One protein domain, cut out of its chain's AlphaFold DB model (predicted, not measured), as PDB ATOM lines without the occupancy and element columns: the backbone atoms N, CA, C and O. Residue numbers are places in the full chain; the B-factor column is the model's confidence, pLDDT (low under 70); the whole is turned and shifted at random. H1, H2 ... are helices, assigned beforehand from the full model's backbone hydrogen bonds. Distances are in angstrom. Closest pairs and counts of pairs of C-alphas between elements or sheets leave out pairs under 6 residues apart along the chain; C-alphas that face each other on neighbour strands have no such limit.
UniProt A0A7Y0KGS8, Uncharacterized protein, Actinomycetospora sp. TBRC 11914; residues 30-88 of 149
ATOM      1  N   GLU A  30      92.944 -97.277  34.098       53.34
ATOM      2  CA  GLU A  30      91.910 -98.249  33.704       53.34
ATOM      3  C   GLU A  30      90.498 -97.651  33.621       53.34
ATOM      4  O   GLU A  30      89.775 -97.945  32.670       53.34
ATOM      5  N   HIS A  31      90.129 -96.729  34.514       51.12
ATOM      6  CA  HIS A  31      88.795 -96.113  34.503       51.12
ATOM      7  C   HIS A  31      88.563 -95.108  33.356       51.12
ATOM      8  O   HIS A  31      87.447 -95.001  32.850       51.12
ATOM      9  N   GLU A  32      89.592 -94.411  32.854       53.03
ATOM     10  CA  GLU A  32      89.435 -93.516  31.688       53.03
ATOM     11  C   GLU A  32      89.354 -94.278  30.349       53.03
ATOM     12  O   GLU A  32      88.822 -93.765  29.357       53.03
ATOM     13  N   LYS A  33      89.881 -95.509  30.292       54.41
ATOM     14  CA  LYS A  33      89.953 -96.310  29.058       54.41
ATOM     15  C   LYS A  33      88.591 -96.831  28.601       54.41
ATOM     16  O   LYS A  33      88.365 -96.947  27.392       54.41
ATOM     17  N   GLU A  34      87.667 -97.106  29.519       54.44
ATOM     18  CA  GLU A  34      86.356 -97.670  29.166       54.44
ATOM     19  C   GLU A  34      85.428 -96.669  28.469       54.44
ATOM     20  O   GLU A  34      84.759 -97.032  27.496       54.44
ATOM     21  N   GLY A  35      85.443 -95.398  28.890       56.22
ATOM     22  CA  GLY A  35      84.674 -94.335  28.233       56.22
ATOM     23  C   GLY A  35      85.144 -94.083  26.796       56.22
ATOM     24  O   GLY A  35      84.333 -93.935  25.880       56.22
ATOM     25  N   GLY A  36      86.462 -94.131  26.574       61.84
ATOM     26  CA  GLY A  36      87.053 -94.007  25.243       61.84
ATOM     27  C   GLY A  36      86.687 -95.172  24.324       61.84
ATOM     28  O   GLY A  36      86.277 -94.947  23.189       61.84
ATOM     29  N   ARG A  37      86.777 -96.420  24.804       65.56
ATOM     30  CA  ARG A  37      86.550 -97.612  23.970       65.56
ATOM     31  C   ARG A  37      85.128 -97.668  23.405       65.56
ATOM     32  O   ARG A  37      84.965 -97.922  22.214       65.56
ATOM     33  N   LYS A  38      84.111 -97.376  24.223       66.06
ATOM     34  CA  LYS A  38      82.704 -97.352  23.778       66.06
ATOM     35  C   LYS A  38      82.444 -96.250  22.743       66.06
ATOM     36  O   LYS A  38      81.787 -96.509  21.737       66.06
ATOM     37  N   ALA A  39      83.016 -95.059  22.934       71.75
ATOM     38  CA  ALA A  39      82.894 -93.957  21.976       71.75
ATOM     39  C   ALA A  39      83.557 -94.278  20.623       71.75
ATOM     40  O   ALA A  39      82.997 -93.976  19.572       71.75
ATOM     41  N   VAL A  40      84.721 -94.935  20.635       74.25
ATOM     42  CA  VAL A  40      85.422 -95.362  19.411       74.25
ATOM     43  C   VAL A  40      84.603 -96.379  18.628       74.25
ATOM     44  O   VAL A  40      84.448 -96.229  17.420       74.25
ATOM     45  N   ILE A  41      84.044 -97.378  19.316       76.00
ATOM     46  CA  ILE A  41      83.191 -98.391  18.686       76.00
ATOM     47  C   ILE A  41      81.968 -97.725  18.043       76.00
ATOM     48  O   ILE A  41      81.685 -97.987  16.878       76.00
ATOM     49  N   GLY A  42      81.296 -96.811  18.751       80.62
ATOM     50  CA  GLY A  42      80.156 -96.068  18.204       80.62
ATOM     51  C   GLY A  42      80.509 -95.275  16.941       80.62
ATOM     52  O   GLY A  42      79.787 -95.346  15.949       80.62
ATOM     53  N   ILE A  43      81.654 -94.582  16.935       81.25
ATOM     54  CA  ILE A  43      82.132 -93.834  15.763       81.25
ATOM     55  C   ILE A  43      82.406 -94.769  14.580       81.25
ATOM     56  O   ILE A  43      81.997 -94.455  13.467       81.25
ATOM     57  N   ILE A  44      83.064 -95.913  14.802       83.25
ATOM     58  CA  ILE A  44      83.358 -96.884  13.735       83.25
ATOM     59  C   ILE A  44      82.061 -97.422  13.122       83.25
ATOM     60  O   ILE A  44      81.960 -97.500  11.899       83.25
ATOM     61  N   VAL A  45      81.064 -97.746  13.949       85.31
ATOM     62  CA  VAL A  45      79.760 -98.239  13.479       85.31
ATOM     63  C   VAL A  45      79.045 -97.184  12.636       85.31
ATOM     64  O   VAL A  45      78.631 -97.477  11.517       85.31
ATOM     65  N   VAL A  46      78.941 -95.947  13.131       86.44
ATOM     66  CA  VAL A  46      78.286 -94.851  12.396       86.44
ATOM     67  C   VAL A  46      79.014 -94.563  11.085       86.44
ATOM     68  O   VAL A  46      78.373 -94.424  10.048       86.44
ATOM     69  N   LEU A  47      80.348 -94.521  11.103       85.00
ATOM     70  CA  LEU A  47      81.151 -94.272   9.910       85.00
ATOM     71  C   LEU A  47      81.013 -95.404   8.887       85.00
ATOM     72  O   LEU A  47      80.882 -95.136   7.696       85.00
ATOM     73  N   GLY A  48      80.988 -96.656   9.348       85.69
ATOM     74  CA  GLY A  48      80.750 -97.826   8.508       85.69
ATOM     75  C   GLY A  48      79.382 -97.781   7.828       85.69
ATOM     76  O   GLY A  48      79.302 -97.997   6.621       85.69
ATOM     77  N   LEU A  49      78.328 -97.415   8.565       89.50
ATOM     78  CA  LEU A  49      76.987 -97.217   8.002       89.50
ATOM     79  C   LEU A  49      76.962 -96.094   6.962       89.50
ATOM     80  O   LEU A  49      76.333 -96.244   5.920       89.50
ATOM     81  N   LEU A  50      77.675 -94.994   7.212       85.12
ATOM     82  CA  LEU A  50      77.766 -93.858   6.293       85.12
ATOM     83  C   LEU A  50      78.481 -94.242   4.988       85.12
ATOM     84  O   LEU A  50      78.005 -93.922   3.901       85.12
ATOM     85  N   ILE A  51      79.587 -94.986   5.087       83.62
ATOM     86  CA  ILE A  51      80.312 -95.527   3.928       83.62
ATOM     87  C   ILE A  51      79.427 -96.503   3.155       83.62
ATOM     88  O   ILE A  51      79.328 -96.405   1.935       83.62
ATOM     89  N   PHE A  52      78.764 -97.422   3.859       85.88
ATOM     90  CA  PHE A  52      77.875 -98.404   3.254       85.88
ATOM     91  C   PHE A  52      76.717 -97.732   2.512       85.88
ATOM     92  O   PHE A  52      76.485 -98.043   1.347       85.88
ATOM     93  N   ALA A  53      76.045 -96.767   3.144       84.50
ATOM     94  CA  ALA A  53      74.983 -95.984   2.522       84.50
ATOM     95  C   ALA A  53      75.486 -95.261   1.267       84.50
ATOM     96  O   ALA A  53      74.795 -95.245   0.252       84.50
ATOM     97  N   GLN A  54      76.710 -94.727   1.302       80.50
ATOM     98  CA  GLN A  54      77.265 -94.016   0.159       80.50
ATOM     99  C   GLN A  54      77.639 -94.936  -1.007       80.50
ATOM    100  O   GLN A  54      77.427 -94.572  -2.164       80.50
ATOM    101  N   ILE A  55      78.149 -96.135  -0.723       81.50
ATOM    102  CA  ILE A  55      78.385 -97.165  -1.742       81.50
ATOM    103  C   ILE A  55      77.046 -97.640  -2.317       81.50
ATOM    104  O   ILE A  55      76.892 -97.679  -3.534       81.50
ATOM    105  N   ALA A  56      76.061 -97.939  -1.465       83.38
ATOM    106  CA  ALA A  56      74.731 -98.367  -1.891       83.38
ATOM    107  C   ALA A  56      74.055 -97.319  -2.792       83.38
ATOM    108  O   ALA A  56      73.526 -97.666  -3.847       83.38
ATOM    109  N   TRP A  57      74.151 -96.036  -2.427       78.56
ATOM    110  CA  TRP A  57      73.647 -94.922  -3.230       78.56
ATOM    111  C   TRP A  57      74.344 -94.828  -4.592       78.56
ATOM    112  O   TRP A  57      73.684 -94.714  -5.624       78.56
ATOM    113  N   ALA A  58      75.679 -94.903  -4.608       75.25
ATOM    114  CA  ALA A  58      76.462 -94.839  -5.840       75.25
ATOM    115  C   ALA A  58      76.166 -96.013  -6.794       75.25
ATOM    116  O   ALA A  58      76.211 -95.835  -8.008       75.25
ATOM    117  N   PHE A  59      75.839 -97.195  -6.259       74.06
ATOM    118  CA  PHE A  59      75.451 -98.365  -7.053       74.06
ATOM    119  C   PHE A  59      73.999 -98.314  -7.551       74.06
ATOM    120  O   PHE A  59      73.722 -98.810  -8.640       74.06
ATOM    121  N   GLN A  60      73.071 -97.726  -6.787       75.88
ATOM    122  CA  GLN A  60      71.660 -97.640  -7.186       75.88
ATOM    123  C   GLN A  60      71.381 -96.554  -8.228       75.88
ATOM    124  O   GLN A  60      70.457 -96.713  -9.025       75.88
ATOM    125  N   VAL A  61      72.145 -95.455  -8.241       73.25
ATOM    126  CA  VAL A  61      71.863 -94.309  -9.119       73.25
ATOM    127  C   VAL A  61      73.039 -94.049 -10.073       73.25
ATOM    128  O   VAL A  61      73.909 -93.233  -9.764       73.25
ATOM    129  N   PRO A  62      73.069 -94.672 -11.269       65.25
ATOM    130  CA  PRO A  62      74.198 -94.565 -12.206       65.25
ATOM    131  C   PRO A  62      74.430 -93.143 -12.749       65.25
ATOM    132  O   PRO A  62      75.498 -92.848 -13.283       65.25
ATOM    133  N   ALA A  63      73.454 -92.241 -12.597       70.44
ATOM    134  CA  ALA A  63      73.569 -90.833 -12.977       70.44
ATOM    135  C   ALA A  63      74.276 -89.958 -11.921       70.44
ATOM    136  O   ALA A  63      74.664 -88.828 -12.223       70.44
ATOM    137  N   VAL A  64      74.461 -90.447 -10.689       68.25
ATOM    138  CA  VAL A  64      75.072 -89.667  -9.605       68.25
ATOM    139  C   VAL A  64      76.564 -89.969  -9.549       68.25
ATOM    140  O   VAL A  64      77.009 -90.947  -8.954       68.25
ATOM    141  N   ARG A  65      77.372 -89.090 -10.150       75.69
ATOM    142  CA  ARG A  65      78.820 -89.097  -9.912       75.69
ATOM    143  C   ARG A  65      79.085 -88.629  -8.490       75.69
ATOM    144  O   ARG A  65      78.800 -87.478  -8.165       75.69
ATOM    145  N   THR A  66      79.674 -89.491  -7.667       75.44
ATOM    146  CA  THR A  66      80.142 -89.107  -6.333       75.44
ATOM    147  C   THR A  66      81.194 -88.006  -6.472       75.44
ATOM    148  O   THR A  66      82.252 -88.243  -7.064       75.44
ATOM    149  N   PRO A  67      80.938 -86.793  -5.963       80.69
ATOM    150  CA  PRO A  67      81.884 -85.711  -6.121       80.69
ATOM    151  C   PRO A  67      83.100 -85.926  -5.214       80.69
ATOM    152  O   PRO A  67      82.988 -86.389  -4.078       80.69
ATOM    153  N   LEU A  68      84.283 -85.567  -5.719       81.88
ATOM    154  CA  LEU A  68      85.574 -85.867  -5.087       81.88
ATOM    155  C   LEU A  68      85.696 -85.296  -3.660       81.88
ATOM    156  O   LEU A  68      86.356 -85.890  -2.809       81.88
ATOM    157  N   TRP A  69      85.003 -84.194  -3.358       80.12
ATOM    158  CA  TRP A  69      84.978 -83.605  -2.016       80.12
ATOM    159  C   TRP A  69      84.342 -84.523  -0.959       80.12
ATOM    160  O   TRP A  69      84.784 -84.500   0.187       80.12
ATOM    161  N   VAL A  70      83.376 -85.377  -1.323       81.69
ATOM    162  CA  VAL A  70      82.765 -86.351  -0.395       81.69
ATOM    163  C   VAL A  70      83.809 -87.372   0.051       81.69
ATOM    164  O   VAL A  70      83.919 -87.687   1.235       81.69
ATOM    165  N   ILE A  71      84.631 -87.834  -0.894       80.62
ATOM    166  CA  ILE A  71      85.731 -88.765  -0.626       80.62
ATOM    167  C   ILE A  71      86.782 -88.095   0.266       80.62
ATOM    168  O   ILE A  71      87.235 -88.695   1.239       80.62
ATOM    169  N   LEU A  72      87.133 -86.834  -0.009       86.06
ATOM    170  CA  LEU A  72      88.069 -86.078   0.827       86.06
ATOM    171  C   LEU A  72      87.558 -85.900   2.263       86.06
ATOM    172  O   LEU A  72      88.326 -86.110   3.199       86.06
ATOM    173  N   ILE A  73      86.279 -85.564   2.455       84.69
ATOM    174  CA  ILE A  73      85.684 -85.454   3.797       84.69
ATOM    175  C   ILE A  73      85.772 -86.793   4.525       84.69
ATOM    176  O   ILE A  73      86.190 -86.827   5.682       84.69
ATOM    177  N   LEU A  74      85.442 -87.898   3.853       82.94
ATOM    178  CA  LEU A  74      85.527 -89.224   4.454       82.94
ATOM    179  C   LEU A  74      86.961 -89.548   4.898       82.94
ATOM    180  O   LEU A  74      87.169 -89.995   6.026       82.94
ATOM    181  N   ILE A  75      87.956 -89.256   4.056       85.44
ATOM    182  CA  ILE A  75      89.375 -89.423   4.394       85.44
ATOM    183  C   ILE A  75      89.745 -88.571   5.609       85.44
ATOM    184  O   ILE A  75      90.398 -89.072   6.520       85.44
ATOM    185  N   VAL A  76      89.321 -87.307   5.659       86.88
ATOM    186  CA  VAL A  76      89.604 -86.415   6.792       86.88
ATOM    187  C   VAL A  76      88.976 -86.942   8.079       86.88
ATOM    188  O   VAL A  76      89.641 -86.942   9.113       86.88
ATOM    189  N   VAL A  77      87.737 -87.435   8.036       84.31
ATOM    190  CA  VAL A  77      87.057 -88.011   9.207       84.31
ATOM    191  C   VAL A  77      87.765 -89.280   9.683       84.31
ATOM    192  O   VAL A  77      88.028 -89.425  10.878       84.31
ATOM    193  N   ILE A  78      88.149 -90.165   8.759       81.62
ATOM    194  CA  ILE A  78      88.925 -91.370   9.077       81.62
ATOM    195  C   ILE A  78      90.285 -90.986   9.670       81.62
ATOM    196  O   ILE A  78      90.684 -91.554  10.684       81.62
ATOM    197  N   ALA A  79      90.982 -90.009   9.084       81.75
ATOM    198  CA  ALA A  79      92.308 -89.561   9.508       81.75
ATOM    199  C   ALA A  79      92.285 -88.732  10.802       81.75
ATOM    200  O   ALA A  79      93.274 -88.704  11.539       81.75
ATOM    201  N   PHE A  80      91.162 -88.094  11.132       82.38
ATOM    202  CA  PHE A  80      91.008 -87.315  12.355       82.38
ATOM    203  C   PHE A  80      91.286 -88.166  13.592       82.38
ATOM    204  O   PHE A  80      91.977 -87.723  14.510       82.38
ATOM    205  N   PHE A  81      90.795 -89.404  13.606       74.56
ATOM    206  CA  PHE A  81      90.952 -90.302  14.740       74.56
ATOM    207  C   PHE A  81      92.415 -90.711  15.021       74.56
ATOM    208  O   PHE A  81      92.881 -90.448  16.134       74.56
ATOM    209  N   PRO A  82      93.189 -91.278  14.070       74.81
ATOM    210  CA  PRO A  82      94.591 -91.621  14.296       74.81
ATOM    211  C   PRO A  82      95.446 -90.383  14.578       74.81
ATOM    212  O   PRO A  82      96.314 -90.432  15.452       74.81
ATOM    213  N   VAL A  83      95.171 -89.246  13.925       79.00
ATOM    214  CA  VAL A  83      95.882 -87.987  14.202       79.00
ATOM    215  C   VAL A  83      95.610 -87.523  15.632       79.00
ATOM    216  O   VAL A  83      96.539 -87.221  16.383       79.00
ATOM    217  N   ARG A  84      94.347 -87.516  16.062       78.25
ATOM    218  CA  ARG A  84      93.965 -87.125  17.421       78.25
ATOM    219  C   ARG A  84      94.512 -88.079  18.477       78.25
ATOM    220  O   ARG A  84      94.986 -87.612  19.516       78.25
ATOM    221  N   TRP A  85      94.482 -89.384  18.215       75.44
ATOM    222  CA  TRP A  85      95.080 -90.401  19.077       75.44
ATOM    223  C   TRP A  85      96.584 -90.157  19.252       75.44
ATOM    224  O   TRP A  85      97.065 -90.035  20.380       75.44
ATOM    225  N   ALA A  86      97.312 -89.953  18.150       72.06
ATOM    226  CA  ALA A  86      98.748 -89.685  18.174       72.06
ATOM    227  C   ALA A  86      99.104 -88.383  18.923       72.06
ATOM    228  O   ALA A  86     100.165 -88.284  19.546       72.06
ATOM    229  N   LEU A  87      98.220 -87.379  18.896       73.88
ATOM    230  CA  LEU A  87      98.409 -86.111  19.610       73.88
ATOM    231  C   LEU A  87      98.177 -86.214  21.122       73.88
ATOM    232  O   LEU A  87      98.848 -85.502  21.872       73.88
ATOM    233  N   ARG A  88      97.250 -87.071  21.570       69.00
ATOM    234  CA  ARG A  88      96.881 -87.238  22.993       69.00
ATOM    235  C   ARG A  88      97.702 -88.288  23.734       69.00
ATOM    236  O   ARG A  88      97.598 -88.398  24.955       69.00
TER     237      ARG A  88
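This is residues 30 to 88 of the 149 residues of an uncharacterized protein of Actinomycetospora sp. TBRC 11914 (UniProt A0A7Y0KGS8). A long helix, H1, runs out and the chain folds back through a loop into a shorter helix, H2, side by side with it, making a slender two-helix rod with the loop at one end. The printed part has 59 residues with two named helices, H1 then H2, and no named strand; the class is all helix. It is loose, with a radius of gyration of the C-alphas of 15.0 A, and spans 50 by 20 by 7 A.

H1, residues 30 to 60, and H2, residues 68 to 88, are near each other, with 12 pairs of C-alphas within 10 A, the closest at 8.2 A. O i to N i+4 pairs are within hydrogen-bond range in 24 of 27 cases in H1 and 15 of 17 in H2.

H1 begins at C-alpha 30 (91.910, -98.249, 33.704) and is 45.6 A long. H2 is 30.3 A long, has a kink of 27 degrees near residue 79 and ends at C-alpha 88 (96.881, -87.238, 22.993).

The C-alphas farthest apart, of Glu 30 and Ala 63, are 50.7 A apart. The link is short, and the printed part has no cut. Residues 30 to 39, 59 to 65 and 82 to 88 stand free. pLDDT is under 70 at residues 30 to 38, 62, 64 and 88.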